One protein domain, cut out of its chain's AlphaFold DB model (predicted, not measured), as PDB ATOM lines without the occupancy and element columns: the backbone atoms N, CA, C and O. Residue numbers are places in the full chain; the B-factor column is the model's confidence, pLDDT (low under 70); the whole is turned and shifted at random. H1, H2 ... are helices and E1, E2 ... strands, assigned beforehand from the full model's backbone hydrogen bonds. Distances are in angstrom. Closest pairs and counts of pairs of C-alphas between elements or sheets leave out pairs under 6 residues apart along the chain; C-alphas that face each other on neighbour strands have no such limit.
ATOM      1  N   LEU A   2     143.149 131.250  91.255       80.25
ATOM      2  CA  LEU A   2     141.982 130.855  92.076       80.25
ATOM      3  C   LEU A   2     141.071 132.010  92.520       80.25
ATOM      4  O   LEU A   2     139.926 132.092  92.094       80.25
ATOM      5  N   PHE A   3     141.595 132.954  93.308       82.06
ATOM      6  CA  PHE A   3     140.807 134.106  93.755       82.06
ATOM      7  C   PHE A   3     140.197 134.909  92.598       82.06
ATOM      8  O   PHE A   3     139.061 135.350  92.684       82.06
ATOM      9  N   TYR A   4     140.955 135.108  91.521       84.75
ATOM     10  CA  TYR A   4     140.534 135.910  90.377       84.75
ATOM     11  C   TYR A   4     139.390 135.237  89.612       84.75
ATOM     12  O   TYR A   4     138.398 135.891  89.307       84.75
ATOM     13  N   ASP A   5     139.484 133.927  89.379       85.44
ATOM     14  CA  ASP A   5     138.421 133.156  88.729       85.44
ATOM     15  C   ASP A   5     137.171 133.055  89.612       85.44
ATOM     16  O   ASP A   5     136.060 133.185  89.103       85.44
ATOM     17  N   GLN A   6     137.331 132.942  90.940       83.81
ATOM     18  CA  GLN A   6     136.204 133.028  91.876       83.81
ATOM     19  C   GLN A   6     135.570 134.418  91.848       83.81
ATOM     20  O   GLN A   6     134.350 134.548  91.838       83.81
ATOM     21  N   PHE A   7     136.378 135.477  91.871       87.38
ATOM     22  CA  PHE A   7     135.897 136.854  91.895       87.38
ATOM     23  C   PHE A   7     135.101 137.187  90.628       87.38
ATOM     24  O   PHE A   7     134.013 137.751  90.726       87.38
ATOM     25  N   LEU A   8     135.610 136.774  89.465       88.06
ATOM     26  CA  LEU A   8     135.001 137.024  88.159       88.06
ATOM     27  C   LEU A   8     133.976 135.972  87.714       88.06
ATOM     28  O   LEU A   8     133.389 136.136  86.650       88.06
ATOM     29  N   LEU A   9     133.750 134.910  88.491       87.25
ATOM     30  CA  LEU A   9     132.894 133.781  88.102       87.25
ATOM     31  C   LEU A   9     133.277 133.178  86.750       87.25
ATOM     32  O   LEU A   9     132.459 133.063  85.840       87.25
ATOM     33  N   ASN A  10     134.552 132.848  86.606       87.44
ATOM     34  CA  ASN A  10     135.047 132.299  85.363       87.44
ATOM     35  C   ASN A  10     134.856 130.784  85.286       87.44
ATOM     36  O   ASN A  10     135.588 130.045  85.941       87.44
ATOM     37  N   ILE A  11     133.928 130.347  84.440       85.25
ATOM     38  CA  ILE A  11     133.501 128.946  84.344       85.25
ATOM     39  C   ILE A  11     134.378 128.073  83.429       85.25
ATOM     40  O   ILE A  11     134.128 126.879  83.334       85.25
ATOM     41  N   ASP A  12     135.403 128.635  82.775       84.25
ATOM     42  CA  ASP A  12     136.194 127.928  81.746       84.25
ATOM     43  C   ASP A  12     137.722 128.070  81.919       84.25
ATOM     44  O   ASP A  12     138.485 128.197  80.960       84.25
ATOM     45  N   ARG A  13     138.231 128.118  83.160       82.38
ATOM     46  CA  ARG A  13     139.696 128.188  83.386       82.38
ATOM     47  C   ARG A  13     140.374 126.832  83.564       82.38
ATOM     48  O   ARG A  13     141.562 126.740  83.279       82.38
ATOM     49  N   GLY A  14     139.672 125.841  84.115       73.44
ATOM     50  CA  GLY A  14     140.285 124.621  84.649       73.44
ATOM     51  C   GLY A  14     140.852 123.707  83.558       73.44
ATOM     52  O   GLY A  14     142.007 123.880  83.163       73.44
ATOM     53  N   TYR A  15     140.058 122.776  83.022       66.81
ATOM     54  CA  TYR A  15     140.492 121.888  81.922       66.81
ATOM     55  C   TYR A  15     141.029 122.623  80.680       66.81
ATOM     56  O   TYR A  15     141.791 122.047  79.893       66.81
ATOM     57  N   ASN A  16     140.691 123.901  80.505       72.25
ATOM     58  CA  ASN A  16     141.170 124.723  79.406       72.25
ATOM     59  C   ASN A  16     142.581 125.285  79.680       72.25
ATOM     60  O   ASN A  16     142.795 126.484  79.875       72.25
ATOM     61  N   ARG A  17     143.587 124.397  79.654       62.59
ATOM     62  CA  ARG A  17     145.020 124.737  79.821       62.59
ATOM     63  C   ARG A  17     145.534 125.766  78.811       62.59
ATOM     64  O   ARG A  17     146.602 126.332  79.013       62.59
ATOM     65  N   GLY A  18     144.787 126.000  77.731       67.19
ATOM     66  CA  GLY A  18     145.048 127.062  76.772       67.19
ATOM     67  C   GLY A  18     144.854 128.462  77.344       67.19
ATOM     68  O   GLY A  18     145.353 129.385  76.734       67.19
ATOM     69  N   ASN A  19     144.215 128.642  78.504       79.50
ATOM     70  CA  ASN A  19     143.816 129.958  79.018       79.50
ATOM     71  C   ASN A  19     144.807 130.564  80.033       79.50
ATOM     72  O   ASN A  19     144.510 131.561  80.708       79.50
ATOM     73  N   TRP A  20     145.991 129.961  80.183       84.00
ATOM     74  CA  TRP A  20     147.092 130.510  80.972       84.00
ATOM     75  C   TRP A  20     148.453 129.921  80.575       84.00
ATOM     76  O   TRP A  20     148.549 128.840  80.007       84.00
ATOM     77  N   PHE A  21     149.531 130.648  80.862       84.50
ATOM     78  CA  PHE A  21     150.906 130.242  80.561       84.50
ATOM     79  C   PHE A  21     151.906 130.924  81.500       84.50
ATOM     80  O   PHE A  21     151.584 131.920  82.143       84.50
ATOM     81  N   PHE A  22     153.135 130.413  81.562       87.75
ATOM     82  CA  PHE A  22     154.254 131.130  82.177       87.75
ATOM     83  C   PHE A  22     155.002 131.931  81.114       87.75
ATOM     84  O   PHE A  22     155.378 131.382  80.079       87.75
ATOM     85  N   ASP A  23     155.214 133.224  81.358       90.06
ATOM     86  CA  ASP A  23     156.044 134.045  80.478       90.06
ATOM     87  C   ASP A  23     157.549 133.759  80.662       90.06
ATOM     88  O   ASP A  23     157.963 132.959  81.503       90.06
ATOM     89  N   VAL A  24     158.391 134.434  79.871       92.81
ATOM     90  CA  VAL A  24     159.859 134.278  79.909       92.81
ATOM     91  C   VAL A  24     160.486 134.629  81.264       92.81
ATOM     92  O   VAL A  24     161.617 134.236  81.532       92.81
ATOM     93  N   ASN A  25     159.758 135.344  82.127       95.38
ATOM     94  CA  ASN A  25     160.170 135.708  83.481       95.38
ATOM     95  C   ASN A  25     159.528 134.794  84.541       95.38
ATOM     96  O   ASN A  25     159.476 135.155  85.721       95.38
ATOM     97  N   PHE A  26     159.000 133.637  84.123       86.38
ATOM     98  CA  PHE A  26     158.282 132.677  84.962       86.38
ATOM     99  C   PHE A  26     157.087 133.287  85.709       86.38
ATOM    100  O   PHE A  26     156.716 132.823  86.789       86.38
ATOM    101  N   GLN A  27     156.455 134.319  85.145       85.44
ATOM    102  CA  GLN A  27     155.223 134.875  85.698       85.44
ATOM    103  C   GLN A  27     154.017 134.167  85.091       85.44
ATOM    104  O   GLN A  27     153.912 134.042  83.871       85.44
ATOM    105  N   LEU A  28     153.088 133.732  85.943       83.25
ATOM    106  CA  LEU A  28     151.821 133.151  85.508       83.25
ATOM    107  C   LEU A  28     150.937 134.237  84.879       83.25
ATOM    108  O   LEU A  28     150.564 135.211  85.535       83.25
ATOM    109  N   ARG A  29     150.583 134.056  83.610       84.94
ATOM    110  CA  ARG A  29     149.689 134.915  82.833       84.94
ATOM    111  C   ARG A  29     148.411 134.150  82.534       84.94
ATOM    112  O   ARG A  29     148.478 133.058  81.988       84.94
ATOM    113  N   ALA A  30     147.266 134.734  82.860       85.56
ATOM    114  CA  ALA A  30     145.962 134.237  82.434       85.56
ATOM    115  C   ALA A  30     145.443 135.106  81.282       85.56
ATOM    116  O   ALA A  30     145.653 136.321  81.278       85.56
ATOM    117  N   PHE A  31     144.797 134.480  80.306       85.06
ATOM    118  CA  PHE A  31     144.191 135.135  79.150       85.06
ATOM    119  C   PHE A  31     142.938 134.373  78.728       85.06
ATOM    120  O   PHE A  31     142.683 133.296  79.244       85.06
ATOM    121  N   ASP A  32     142.143 134.940  77.825       82.56
ATOM    122  CA  ASP A  32     140.787 134.465  77.532       82.56
ATOM    123  C   ASP A  32     139.865 134.548  78.765       82.56
ATOM    124  O   ASP A  32     139.819 133.689  79.647       82.56
ATOM    125  N   PHE A  33     139.175 135.680  78.866       85.69
ATOM    126  CA  PHE A  33     138.190 135.974  79.910       85.69
ATOM    127  C   PHE A  33     136.782 136.052  79.319       85.69
ATOM    128  O   PHE A  33     135.907 136.702  79.879       85.69
ATOM    129  N   THR A  34     136.554 135.403  78.176       84.94
ATOM    130  CA  THR A  34     135.251 135.419  77.496       84.94
ATOM    131  C   THR A  34     134.147 134.752  78.321       84.94
ATOM    132  O   THR A  34     132.983 135.112  78.170       84.94
ATOM    133  N   GLN A  35     134.521 133.839  79.225       86.25
ATOM    134  CA  GLN A  35     133.622 133.042  80.071       86.25
ATOM    135  C   GLN A  35     133.490 133.556  81.513       86.25
ATOM    136  O   GLN A  35     133.004 132.846  82.395       86.25
ATOM    137  N   ILE A  36     133.909 134.795  81.787       88.31
ATOM    138  CA  ILE A  36     133.626 135.417  83.085       88.31
ATOM    139  C   ILE A  36     132.161 135.836  83.178       88.31
ATOM    140  O   ILE A  36     131.534 136.155  82.166       88.31
ATOM    141  N   LEU A  37     131.630 135.870  84.400       85.69
ATOM    142  CA  LEU A  37     130.232 136.215  84.685       85.69
ATOM    143  C   LEU A  37     129.227 135.300  83.957       85.69
ATOM    144  O   LEU A  37     128.107 135.711  83.673       85.69
ATOM    145  N   GLY A  38     129.625 134.058  83.652       77.81
ATOM    146  CA  GLY A  38     128.804 133.108  82.894       77.81
ATOM    147  C   GLY A  38     128.832 133.297  81.372       77.81
ATOM    148  O   GLY A  38     128.024 132.681  80.682       77.81
ATOM    149  N   GLY A  39     129.742 134.128  80.850       81.44
ATOM    150  CA  GLY A  39     129.921 134.373  79.418       81.44
ATOM    151  C   GLY A  39     129.449 135.756  78.972       81.44
ATOM    152  O   GLY A  39     128.589 136.363  79.605       81.44
ATOM    153  N   ILE A  40     129.992 136.263  77.861       73.88
ATOM    154  CA  ILE A  40     129.669 137.611  77.354       73.88
ATOM    155  C   ILE A  40     128.169 137.823  77.080       73.88
ATOM    156  O   ILE A  40     127.651 138.911  77.305       73.88
ATOM    157  N   GLU A  41     127.447 136.775  76.672       76.44
ATOM    158  CA  GLU A  41     125.993 136.833  76.439       76.44
ATOM    159  C   GLU A  41     125.190 137.096  77.727       76.44
ATOM    160  O   GLU A  41     124.046 137.548  77.683       76.44
ATOM    161  N   GLN A  42     125.800 136.850  78.887       78.38
ATOM    162  CA  GLN A  42     125.208 137.055  80.205       78.38
ATOM    163  C   GLN A  42     125.500 138.447  80.784       78.38
ATOM    164  O   GLN A  42     125.057 138.751  81.890       78.38
ATOM    165  N   TRP A  43     126.213 139.319  80.060       81.31
ATOM    166  CA  TRP A  43     126.543 140.677  80.509       81.31
ATOM    167  C   TRP A  43     125.380 141.648  80.296       81.31
ATOM    168  O   TRP A  43     125.529 142.709  79.695       81.31
ATOM    169  N   ASN A  44     124.210 141.268  80.797       86.00
ATOM    170  CA  ASN A  44     123.047 142.132  80.862       86.00
ATOM    171  C   ASN A  44     122.652 142.375  82.323       86.00
ATOM    172  O   ASN A  44     122.907 141.547  83.208       86.00
ATOM    173  N   CYS A  45     122.006 143.508  82.580       88.25
ATOM    174  CA  CYS A  45     121.633 143.926  83.927       88.25
ATOM    175  C   CYS A  45     120.773 142.892  84.680       88.25
ATOM    176  O   CYS A  45     120.969 142.701  85.881       88.25
ATOM    177  N   PHE A  46     119.881 142.168  83.994       87.81
ATOM    178  CA  PHE A  46     119.015 141.162  84.614       87.81
ATOM    179  C   PHE A  46     119.804 139.943  85.098       87.81
ATOM    180  O   PHE A  46     119.634 139.525  86.244       87.81
ATOM    181  N   THR A  47     120.685 139.390  84.259       86.69
ATOM    182  CA  THR A  47     121.501 138.233  84.642       86.69
ATOM    183  C   THR A  47     122.468 138.595  85.766       86.69
ATOM    184  O   THR A  47     122.586 137.852  86.741       86.69
ATOM    185  N   LEU A  48     123.133 139.749  85.684       86.50
ATOM    186  CA  LEU A  48     124.085 140.184  86.711       86.50
ATOM    187  C   LEU A  48     123.401 140.453  88.054       86.50
ATOM    188  O   LEU A  48     123.927 140.086  89.106       86.50
ATOM    189  N   GLN A  49     122.199 141.030  88.024       87.69
ATOM    190  CA  GLN A  49     121.378 141.197  89.218       87.69
ATOM    191  C   GLN A  49     120.976 139.835  89.803       87.69
ATOM    192  O   GLN A  49     121.123 139.625  91.005       87.69
ATOM    193  N   HIS A  50     120.575 138.874  88.965       87.38
ATOM    194  CA  HIS A  50     120.268 137.515  89.413       87.38
ATOM    195  C   HIS A  50     121.479 136.817  90.055       87.38
ATOM    196  O   HIS A  50     121.326 136.186  91.100       87.38
ATOM    197  N   LEU A  51     122.676 136.967  89.477       85.00
ATOM    198  CA  LEU A  51     123.934 136.448  90.031       85.00
ATOM    199  C   LEU A  51     124.310 137.111  91.360       85.00
ATOM    200  O   LEU A  51     124.910 136.470  92.220       85.00
ATOM    201  N   LYS A  52     123.971 138.390  91.544       85.69
ATOM    202  CA  LYS A  52     124.154 139.095  92.819       85.69
ATOM    203  C   LYS A  52     123.202 138.565  93.890       85.69
ATOM    204  O   LYS A  52     123.621 138.356  95.024       85.69
ATOM    205  N   ASP A  53     121.947 138.325  93.521       86.62
ATOM    206  CA  ASP A  53     120.915 137.833  94.436       86.62
ATOM    207  C   ASP A  53     121.101 136.339  94.763       86.62
ATOM    208  O   ASP A  53     120.754 135.889  95.854       86.62
ATOM    209  N   ASN A  54     121.706 135.575  93.845       84.56
ATOM    210  CA  ASN A  54     121.977 134.141  93.971       84.56
ATOM    211  C   ASN A  54     123.457 133.837  93.678       84.56
ATOM    212  O   ASN A  54     123.773 133.177  92.683       84.56
ATOM    213  N   PRO A  55     124.394 134.308  94.518       78.06
ATOM    214  CA  PRO A  55     125.807 134.146  94.233       78.06
ATOM    215  C   PRO A  55     126.222 132.677  94.328       78.06
ATOM    216  O   PRO A  55     125.992 132.040  95.362       78.06
ATOM    217  N   PRO A  56     126.911 132.134  93.310       75.19
ATOM    218  CA  PRO A  56     127.498 130.812  93.428       75.19
ATOM    219  C   PRO A  56     128.579 130.831  94.517       75.19
ATOM    220  O   PRO A  56     129.401 131.757  94.608       75.19
ATOM    221  N   LYS A  57     128.561 129.792  95.362       70.50
ATOM    222  CA  LYS A  57     129.534 129.613  96.449       70.50
ATOM    223  C   LYS A  57     130.936 129.352  95.902       70.50
ATOM    224  O   LYS A  57     131.891 129.956  96.375       70.50
ATOM    225  N   LEU A  58     131.033 128.506  94.882       71.38
ATOM    226  CA  LEU A  58     132.246 128.117  94.166       71.38
ATOM    227  C   LEU A  58     131.915 128.053  92.678       71.38
ATOM    228  O   LEU A  58     130.777 127.753  92.315       71.38
ATOM    229  N   VAL A  59     132.889 128.378  91.836       75.25
ATOM    230  CA  VAL A  59     132.755 128.185  90.391       75.25
ATOM    231  C   VAL A  59     133.021 126.717  90.066       75.25
ATOM    232  O   VAL A  59     133.984 126.163  90.583       75.25
ATOM    233  N   GLU A  60     132.205 126.093  89.211       72.56
ATOM    234  CA  GLU A  60     132.303 124.653  88.897       72.56
ATOM    235  C   GLU A  60     133.701 124.237  88.421       72.56
ATOM    236  O   GLU A  60     134.219 123.210  88.847       72.56
ATOM    237  N   SER A  61     134.378 125.077  87.629       72.50
ATOM    238  CA  SER A  61     135.740 124.792  87.166       72.50
ATOM    239  C   SER A  61     136.769 124.681  88.297       72.50
ATOM    240  O   SER A  61     137.894 124.273  88.044       72.50
ATOM    241  N   MET A  62     136.443 125.084  89.531       75.00
ATOM    242  CA  MET A  62     137.330 124.920  90.689       75.00
ATOM    243  C   MET A  62     137.420 123.487  91.195       75.00
ATOM    244  O   MET A  62     138.367 123.177  91.919       75.00
ATOM    245  N   ASP A  63     136.481 122.627  90.808       75.94
ATOM    246  CA  ASP A  63     136.528 121.206  91.141       75.94
ATOM    247  C   ASP A  63     137.579 120.451  90.304       75.94
ATOM    248  O   ASP A  63     137.893 119.297  90.604       75.94
ATOM    249  N   ASP A  64     138.179 121.101  89.300       79.75
ATOM    250  CA  ASP A  64     139.205 120.517  88.436       79.75
ATOM    251  C   ASP A  64     140.524 120.255  89.182       79.75
ATOM    252  O   ASP A  64     140.939 120.998  90.079       79.75
ATOM    253  N   ILE A  65     141.233 119.196  88.776       79.06
ATOM    254  CA  ILE A  65     142.412 118.686  89.491       79.06
ATOM    255  C   ILE A  65     143.545 119.718  89.589       79.06
ATOM    256  O   ILE A  65     144.226 119.804  90.610       79.06
ATOM    257  N   GLU A  66     143.733 120.550  88.565       76.38
ATOM    258  CA  GLU A  66     144.699 121.647  88.574       76.38
ATOM    259  C   GLU A  66     144.403 122.665  89.683       76.38
ATOM    260  O   GLU A  66     145.322 123.170  90.335       76.38
ATOM    261  N   TYR A  67     143.125 122.954  89.923       77.00
ATOM    262  CA  TYR A  67     142.711 123.858  90.983       77.00
ATOM    263  C   TYR A  67     142.755 123.217  92.353       77.00
ATOM    264  O   TYR A  67     143.166 123.898  93.290       77.00
ATOM    265  N   GLN A  68     142.443 121.927  92.464       77.44
ATOM    266  CA  GLN A  68     142.651 121.172  93.698       77.44
ATOM    267  C   GLN A  68     144.122 121.226  94.123       77.44
ATOM    268  O   GLN A  68     144.413 121.561  95.266       77.44
ATOM    269  N   TYR A  69     145.067 121.054  93.189       75.50
ATOM    270  CA  TYR A  69     146.491 121.227  93.495       75.50
ATOM    271  C   TYR A  69     146.830 122.633  93.996       75.50
ATOM    272  O   TYR A  69     147.653 122.774  94.897       75.50
ATOM    273  N   LEU A  70     146.242 123.683  93.417       73.69
ATOM    274  CA  LEU A  70     146.465 125.054  93.880       73.69
ATOM    275  C   LEU A  70     145.806 125.310  95.244       73.69
ATOM    276  O   LEU A  70     146.399 125.995  96.076       73.69
ATOM    277  N   ALA A  71     144.618 124.753  95.477       73.19
ATOM    278  CA  ALA A  71     143.865 124.863  96.719       73.19
ATOM    279  C   ALA A  71     144.567 124.128  97.867       73.19
ATOM    280  O   ALA A  71     144.738 124.704  98.934       73.19
ATOM    281  N   ASP A  72     145.097 122.930  97.625       72.44
ATOM    282  CA  ASP A  72     145.878 122.154  98.598       72.44
ATOM    283  C   ASP A  72     147.174 122.863  99.021       72.44
ATOM    284  O   ASP A  72     147.728 122.606 100.092       72.44
ATOM    285  N   LYS A  73     147.699 123.755  98.171       68.62
ATOM    286  CA  LYS A  73     148.873 124.589  98.478       68.62
ATOM    287  C   LYS A  73     148.518 125.865  99.230       68.62
ATOM    288  O   LYS A  73     149.420 126.524  99.751       68.62
ATOM    289  N   ILE A  74     147.240 126.218  99.287       69.12
ATOM    290  CA  ILE A  74     146.755 127.325 100.091       69.12
ATOM    291  C   ILE A  74     146.577 126.813 101.520       69.12
ATOM    292  O   ILE A  74     145.668 126.053 101.832       69.12
ATOM    293  N   ASP A  75     147.486 127.229 102.396       59.19
ATOM    294  CA  ASP A  75     147.408 126.950 103.828       59.19
ATOM    295  C   ASP A  75     146.111 127.539 104.409       59.19
ATOM    296  O   ASP A  75     145.945 128.760 104.462       59.19
ATOM    297  N   SER A  76     145.199 126.670 104.853       57.16
ATOM    298  CA  SER A  76     143.895 127.028 105.425       57.16
ATOM    299  C   SER A  76     143.992 127.842 106.720       57.16
ATOM    300  O   SER A  76     143.008 128.451 107.138       57.16
ATOM    301  N   SER A  77     145.172 127.894 107.347       53.38
ATOM    302  CA  SER A  77     145.441 128.725 108.526       53.38
ATOM    303  C   SER A  77     145.876 130.153 108.184       53.38
ATOM    304  O   SER A  77     145.930 131.014 109.067       53.38
ATOM    305  N   ARG A  78     146.184 130.429 106.908       53.59
ATOM    306  CA  ARG A  78     146.616 131.742 106.442       53.59
ATOM    307  C   ARG A  78     145.568 132.392 105.565       53.59
ATOM    308  O   ARG A  78     144.991 131.825 104.646       53.59
ATOM    309  N   THR A  79     145.450 133.679 105.815       61.09
ATOM    310  CA  THR A  79     144.813 134.722 105.031       61.09
ATOM    311  C   THR A  79     145.479 134.916 103.663       61.09
ATOM    312  O   THR A  79     145.926 135.999 103.294       61.09
ATOM    313  N   CYS A  80     145.559 133.841 102.887       64.88
ATOM    314  CA  CYS A  80     146.179 133.741 101.567       64.88
ATOM    315  C   CYS A  80     145.681 134.790 100.563       64.88
ATOM    316  O   CYS A  80     146.385 135.112  99.607       64.88
ATOM    317  N   PHE A  81     144.499 135.360 100.806       75.25
ATOM    318  CA  PHE A  81     143.911 136.404  99.984       75.25
ATOM    319  C   PHE A  81     143.774 137.760 100.681       75.25
ATOM    320  O   PHE A  81     143.293 138.679 100.028       75.25
ATOM    321  N   LEU A  82     144.237 137.955 101.929       74.75
ATOM    322  CA  LEU A  82     144.100 139.251 102.626       74.75
ATOM    323  C   LEU A  82     144.719 140.406 101.842       74.75
ATOM    324  O   LEU A  82     144.131 141.477 101.744       74.75
ATOM    325  N   ASP A  83     145.899 140.202 101.262       77.31
ATOM    326  CA  ASP A  83     146.555 141.256 100.485       77.31
ATOM    327  C   ASP A  83     145.782 141.592  99.206       77.31
ATOM    328  O   ASP A  83     145.773 142.742  98.768       77.31
ATOM    329  N   ILE A  84     145.109 140.604  98.612       79.81
ATOM    330  CA  ILE A  84     144.245 140.815  97.448       79.81
ATOM    331  C   ILE A  84     142.955 141.515  97.883       79.81
ATOM    332  O   ILE A  84     142.578 142.515  97.281       79.81
ATOM    333  N   GLN A  85     142.335 141.063  98.971       75.44
ATOM    334  CA  GLN A  85     141.148 141.664  99.578       75.44
ATOM    335  C   GLN A  85     141.374 143.148  99.898       75.44
ATOM    336  O   GLN A  85     140.607 143.998  99.458       75.44
ATOM    337  N   ARG A  86     142.488 143.489 100.564       79.81
ATOM    338  CA  ARG A  86     142.853 144.881 100.889       79.81
ATOM    339  C   ARG A  86     143.067 145.743  99.649       79.81
ATOM    340  O   ARG A  86     142.786 146.941  99.682       79.81
ATOM    341  N   LYS A  87     143.576 145.156  98.561       83.38
ATOM    342  CA  LYS A  87     143.685 145.851  97.273       83.38
ATOM    343  C   LYS A  87     142.303 146.120  96.691       83.38
ATOM    344  O   LYS A  87     142.068 147.246  96.271       83.38
ATOM    345  N   LEU A  88     141.391 145.145  96.725       84.31
ATOM    346  CA  LEU A  88     140.035 145.309  96.198       84.31
ATOM    347  C   LEU A  88     139.227 146.396  96.916       84.31
ATOM    348  O   LEU A  88     138.458 147.084  96.258       84.31
ATOM    349  N   THR A  89     139.411 146.587  98.228       80.81
ATOM    350  CA  THR A  89     138.663 147.600  99.002       80.81
ATOM    351  C   THR A  89     138.824 149.023  98.455       80.81
ATOM    352  O   THR A  89     137.924 149.840  98.603       80.81
ATOM    353  N   ASN A  90     139.965 149.325  97.831       82.19
ATOM    354  CA  ASN A  90     140.291 150.668  97.345       82.19
ATOM    355  C   ASN A  90     140.210 150.789  95.817       82.19
ATOM    356  O   ASN A  90     140.648 151.796  95.261       82.19
ATOM    357  N   ILE A  91     139.711 149.761  95.126       89.06
ATOM    358  CA  ILE A  91     139.555 149.802  93.674       89.06
ATOM    359  C   ILE A  91     138.273 150.554  93.321       89.06
ATOM    360  O   ILE A  91     137.184 150.182  93.748       89.06
ATOM    361  N   ASP A  92     138.404 151.571  92.469       91.31
ATOM    362  CA  ASP A  92     137.261 152.142  91.764       91.31
ATOM    363  C   ASP A  92     136.958 151.307  90.514       91.31
ATOM    364  O   ASP A  92     137.605 151.434  89.471       91.31
ATOM    365  N   PHE A  93     135.958 150.435  90.625       91.38
ATOM    366  CA  PHE A  93     135.532 149.582  89.521       91.38
ATOM    367  C   PHE A  93     134.935 150.359  88.338       91.38
ATOM    368  O   PHE A  93     134.986 149.865  87.210       91.38
ATOM    369  N   ASN A  94     134.443 151.589  88.548       92.62
ATOM    370  CA  ASN A  94     133.891 152.406  87.463       92.62
ATOM    371  C   ASN A  94     134.939 152.700  86.391       92.62
ATOM    372  O   ASN A  94     134.630 152.693  85.199       92.62
ATOM    373  N   HIS A  95     136.193 152.890  86.803       92.12
ATOM    374  CA  HIS A  95     137.303 153.139  85.891       92.12
ATOM    375  C   HIS A  95     137.460 152.032  84.831       92.12
ATOM    376  O   HIS A  95     137.811 152.312  83.686       92.12
ATOM    377  N   TYR A  96     137.153 150.780  85.184       88.25
ATOM    378  CA  TYR A  96     137.327 149.629  84.295       88.25
ATOM    379  C   TYR A  96     136.190 149.453  83.283       88.25
ATOM    380  O   TYR A  96     136.427 148.919  82.205       88.25
ATOM    381  N   VAL A  97     134.974 149.917  83.590       90.06
ATOM    382  CA  VAL A  97     133.820 149.807  82.673       90.06
ATOM    383  C   VAL A  97     133.659 151.033  81.766       90.06
ATOM    384  O   VAL A  97     133.008 150.970  80.718       90.06
ATOM    385  N   GLN A  98     134.281 152.159  82.126       88.56
ATOM    386  CA  GLN A  98     134.258 153.386  81.326       88.56
ATOM    387  C   GLN A  98     134.994 153.241  79.988       88.56
ATOM    388  O   GLN A  98     134.594 153.863  79.008       88.56
ATOM    389  N   SER A  99     136.029 152.400  79.929       87.62
ATOM    390  CA  SER A  99     136.830 152.166  78.720       87.62
ATOM    391  C   SER A  99     136.199 151.177  77.734       87.62
ATOM    392  O   SER A  99     136.730 150.999  76.637       87.62
ATOM    393  N   ILE A 100     135.066 150.556  78.088       86.56
ATOM    394  CA  ILE A 100     134.346 149.630  77.208       86.56
ATOM    395  C   ILE A 100     133.865 150.386  75.957       86.56
ATOM    396  O   ILE A 100     133.083 151.340  76.103       86.56
ATOM    397  N   PRO A 101     134.285 149.965  74.746       87.25
ATOM    398  CA  PRO A 101     133.905 150.618  73.501       87.25
ATOM    399  C   PRO A 101     132.383 150.660  73.308       87.25
ATOM    400  O   PRO A 101     131.716 149.651  73.541       87.25
ATOM    401  N   PRO A 102     131.819 151.768  72.793       84.94
ATOM    402  CA  PRO A 102     130.393 151.840  72.470       84.94
ATOM    403  C   PRO A 102     129.939 150.776  71.461       84.94
ATOM    404  O   PRO A 102     128.786 150.376  71.472       84.94
ATOM    405  N   THR A 103     130.849 150.289  70.613       87.94
ATOM    406  CA  THR A 103     130.584 149.273  69.580       87.94
ATOM    407  C   THR A 103     130.296 147.876  70.127       87.94
ATOM    408  O   THR A 103     130.083 146.962  69.341       87.94
ATOM    409  N   TRP A 104     130.390 147.669  71.441       84.69
ATOM    410  CA  TRP A 104     130.088 146.382  72.076       84.69
ATOM    411  C   TRP A 104     128.628 146.278  72.536       84.69
ATOM    412  O   TRP A 104     128.271 145.269  73.128       84.69
ATOM    413  N   ASP A 105     127.810 147.311  72.294       85.94
ATOM    414  CA  ASP A 105     126.387 147.366  72.665       85.94
ATOM    415  C   ASP A 105     126.106 147.109  74.161       85.94
ATOM    416  O   ASP A 105     125.011 146.718  74.551       85.94
ATOM    417  N   ILE A 106     127.090 147.391  75.023       86.44
ATOM    418  CA  ILE A 106     126.951 147.321  76.484       86.44
ATOM    419  C   ILE A 106     126.361 148.642  76.982       86.44
ATOM    420  O   ILE A 106     126.994 149.703  76.872       86.44
ATOM    421  N   THR A 107     125.161 148.581  77.555       90.62
ATOM    422  CA  THR A 107     124.432 149.765  78.020       90.62
ATOM    423  C   THR A 107     125.015 150.327  79.319       90.62
ATOM    424  O   THR A 107     125.808 149.685  80.011       90.62
ATOM    425  N   SER A 108     124.620 151.549  79.686       90.88
ATOM    426  CA  SER A 108     124.989 152.128  80.985       90.88
ATOM    427  C   SER A 108     124.471 151.296  82.162       90.88
ATOM    428  O   SER A 108     125.168 151.182  83.168       90.88
ATOM    429  N   ASP A 109     123.291 150.688  82.017       91.75
ATOM    430  CA  ASP A 109     122.691 149.840  83.049       91.75
ATOM    431  C   ASP A 109     123.491 148.544  83.222       91.75
ATOM    432  O   ASP A 109     123.740 148.119  84.348       91.75
ATOM    433  N   ASP A 110     123.982 147.958  82.125       90.06
ATOM    434  CA  ASP A 110     124.854 146.778  82.173       90.06
ATOM    435  C   ASP A 110     126.186 147.108  82.852       90.06
ATOM    436  O   ASP A 110     126.640 146.379  83.737       90.06
ATOM    437  N   LYS A 111     126.795 148.255  82.507       91.56
ATOM    438  CA  LYS A 111     128.027 148.734  83.157       91.56
ATOM    439  C   LYS A 111     127.828 148.917  84.659       91.56
ATOM    440  O   LYS A 111     128.677 148.481  85.437       91.56
ATOM    441  N   GLN A 112     126.716 149.530  85.068       92.94
ATOM    442  CA  GLN A 112     126.400 149.716  86.481       92.94
ATOM    443  C   GLN A 112     126.173 148.373  87.186       92.94
ATOM    444  O   GLN A 112     126.705 148.161  88.272       92.94
ATOM    445  N   ALA A 113     125.459 147.438  86.554       90.94
ATOM    446  CA  ALA A 113     125.224 146.112  87.112       90.94
ATOM    447  C   ALA A 113     126.531 145.323  87.323       90.94
ATOM    448  O   ALA A 113     126.686 144.664  88.352       90.94
ATOM    449  N   VAL A 114     127.501 145.430  86.404       90.75
ATOM    450  CA  VAL A 114     128.842 144.835  86.569       90.75
ATOM    451  C   VAL A 114     129.577 145.454  87.760       90.75
ATOM    452  O   VAL A 114     130.141 144.729  88.581       90.75
ATOM    453  N   VAL A 115     129.560 146.786  87.885       92.56
ATOM    454  CA  VAL A 115     130.204 147.497  89.003       92.56
ATOM    455  C   VAL A 115     129.581 147.092  90.338       92.56
ATOM    456  O   VAL A 115     130.303 146.770  91.283       92.56
ATOM    457  N   ASP A 116     128.254 147.050  90.414       91.62
ATOM    458  CA  ASP A 116     127.524 146.621  91.606       91.62
ATOM    459  C   ASP A 116     127.854 145.171  91.969       91.62
ATOM    460  O   ASP A 116     128.077 144.853  93.140       91.62
ATOM    461  N   PHE A 117     127.936 144.292  90.968       89.88
ATOM    462  CA  PHE A 117     128.326 142.902  91.158       89.88
ATOM    463  C   PHE A 117     129.762 142.781  91.695       89.88
ATOM    464  O   PHE A 117     129.991 142.072  92.676       89.88
ATOM    465  N   TRP A 118     130.737 143.495  91.128       90.44
ATOM    466  CA  TRP A 118     132.124 143.466  91.609       90.44
ATOM    467  C   TRP A 118     132.285 144.057  93.014       90.44
ATOM    468  O   TRP A 118     133.018 143.488  93.826       90.44
ATOM    469  N   ASN A 119     131.555 145.127  93.340       90.44
ATOM    470  CA  ASN A 119     131.490 145.674  94.700       90.44
ATOM    471  C   ASN A 119     130.895 144.670  95.696       90.44
ATOM    472  O   ASN A 119     131.358 144.537  96.828       90.44
ATOM    473  N   PHE A 120     129.878 143.924  95.279       88.50
ATOM    474  CA  PHE A 120     129.293 142.878  96.103       88.50
ATOM    475  C   PHE A 120     130.255 141.698  96.312       88.50
ATOM    476  O   PHE A 120     130.447 141.243  97.442       88.50
ATOM    477  N   ARG A 121     130.916 141.222  95.248       85.50
ATOM    478  CA  ARG A 121     131.898 140.127  95.331       85.50
ATOM    479  C   ARG A 121     133.117 140.505  96.159       85.50
ATOM    480  O   ARG A 121     133.621 139.647  96.882       85.50
ATOM    481  N   SER A 122     133.570 141.760  96.088       84.12
ATOM    482  CA  SER A 122     134.675 142.231  96.924       84.12
ATOM    483  C   SER A 122     134.298 142.149  98.402       84.12
ATOM    484  O   SER A 122     135.121 141.708  99.189       84.12
ATOM    485  N   CYS A 123     133.045 142.451  98.765       78.69
ATOM    486  CA  CYS A 123     132.533 142.310 100.130       78.69
ATOM    487  C   CYS A 123     132.391 140.854 100.595       78.69
ATOM    488  O   CYS A 123     132.812 140.524 101.701       78.69
ATOM    489  N   ILE A 124     131.798 139.976  99.782       75.00
ATOM    490  CA  ILE A 124     131.500 138.597 100.208       75.00
ATOM    491  C   ILE A 124     132.751 137.734 100.311       75.00
ATOM    492  O   ILE A 124     132.869 136.945 101.240       75.00
ATOM    493  N   LEU A 125     133.699 137.887  99.386       70.50
ATOM    494  CA  LEU A 125     134.943 137.116  99.415       70.50
ATOM    495  C   LEU A 125     135.937 137.633 100.473       70.50
ATOM    496  O   LEU A 125     137.064 137.143 100.514       70.50
ATOM    497  N   MET A 126     135.553 138.626 101.293       55.50
ATOM    498  CA  MET A 126     136.299 139.126 102.460       55.50
ATOM    499  C   MET A 126     135.928 138.439 103.786       55.50
ATOM    500  O   MET A 126     136.585 138.713 104.791       55.50
TER     501      MET A 126
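This is residues 2 to 126 of the 127 residues of an uncharacterized protein of Weissella viridescens (UniProt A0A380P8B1). A short helix, H1, sits near the middle of the domain, between the long helix H7 at its one end and the short helix H4 at its other end. H2 runs side by side with H7, H6 packs on the opposite side of H7, and a small hairpin of two short strands, E1 and E2, lies away from H7. The printed part has 125 residues, with seven named helices and two named strands in the order H1, E1, E2, H2, H3, H4, H5, H6, H7; the sheet E1 - E2 is antiparallel. The class is mostly helix, with 57 residues in helices and 6 in strands. The whole is compact, with a radius of gyration of the C-alphas of 15.3 A and spans of 40 by 30 by 28 A.

H1, residues 2 to 8, begins at C-alpha 2 (141.982, 130.855, 92.076) and is 10.1 A long. E1, residues 20 to 22, and E2, residues 28 to 30, follow. H2, residues 45 to 53, begins at C-alpha 45 (121.633, 143.926, 83.927) and is 12.2 A long. H3 is residues 60 to 63, H4 residues 65 to 72 with 10.3 A, H5 residues 82 to 88 with 9.7 A, and H6 residues 94 to 98. H7, residues 108 to 124, is 24.4 A long and ends at C-alpha 124 (131.500, 138.597, 100.208).

H7 is the hub, touching three helices. H2 touches it, the same way at a shallow tilt of 14 degrees; the closest C-alphas, of Cys 45 and Asp 110, are 4.6 A apart. H6 touches residues 111 to 115 of H7, the closest C-alphas being those of Val 97 and Lys 111, 5.9 A. H1 touches residues 118 to 122 of H7, closest at the C-alphas of Phe 7 and Arg 121, 6.2 A; they run opposite ways at a shallow tilt of 34.8 degrees, only just short of steep. H5 is close to H7 but not clearly touching, with the C-alphas of Leu 88 and Ser 122 6.2 A apart. H1 and H4 only just touch, with 3 pairs of C-alphas within 8 A, the closest being Leu 2 and Tyr 67, 7.1 A. H3 is close to H1 and to H4 but not clearly touching, with Met 62 and Leu 2 7.7 A apart and Met 62 and Gln 68 7.2 A apart, C-alpha to C-alpha. The hairpin E1 and E2 has N 21 and O 29 at 2.9 A and N 29 and O 21 at 2.8 A, within hydrogen-bond range; both strands are apart from H7. In H1, H2, H4, H5, H6 and H7 every O i to N i+4 pair is within hydrogen-bond range; H3 is too short for one.

The farthest C-alphas, of Ser 77 and Thr 103, are 46.5 A apart. The printed part has no cut. The links H1 to E1 and E2 to H2 are long. The mean pLDDT of the printed part is 81.5; residue 15, residues 17 to 18, residues 73 to 80 and residue 126 are under 70.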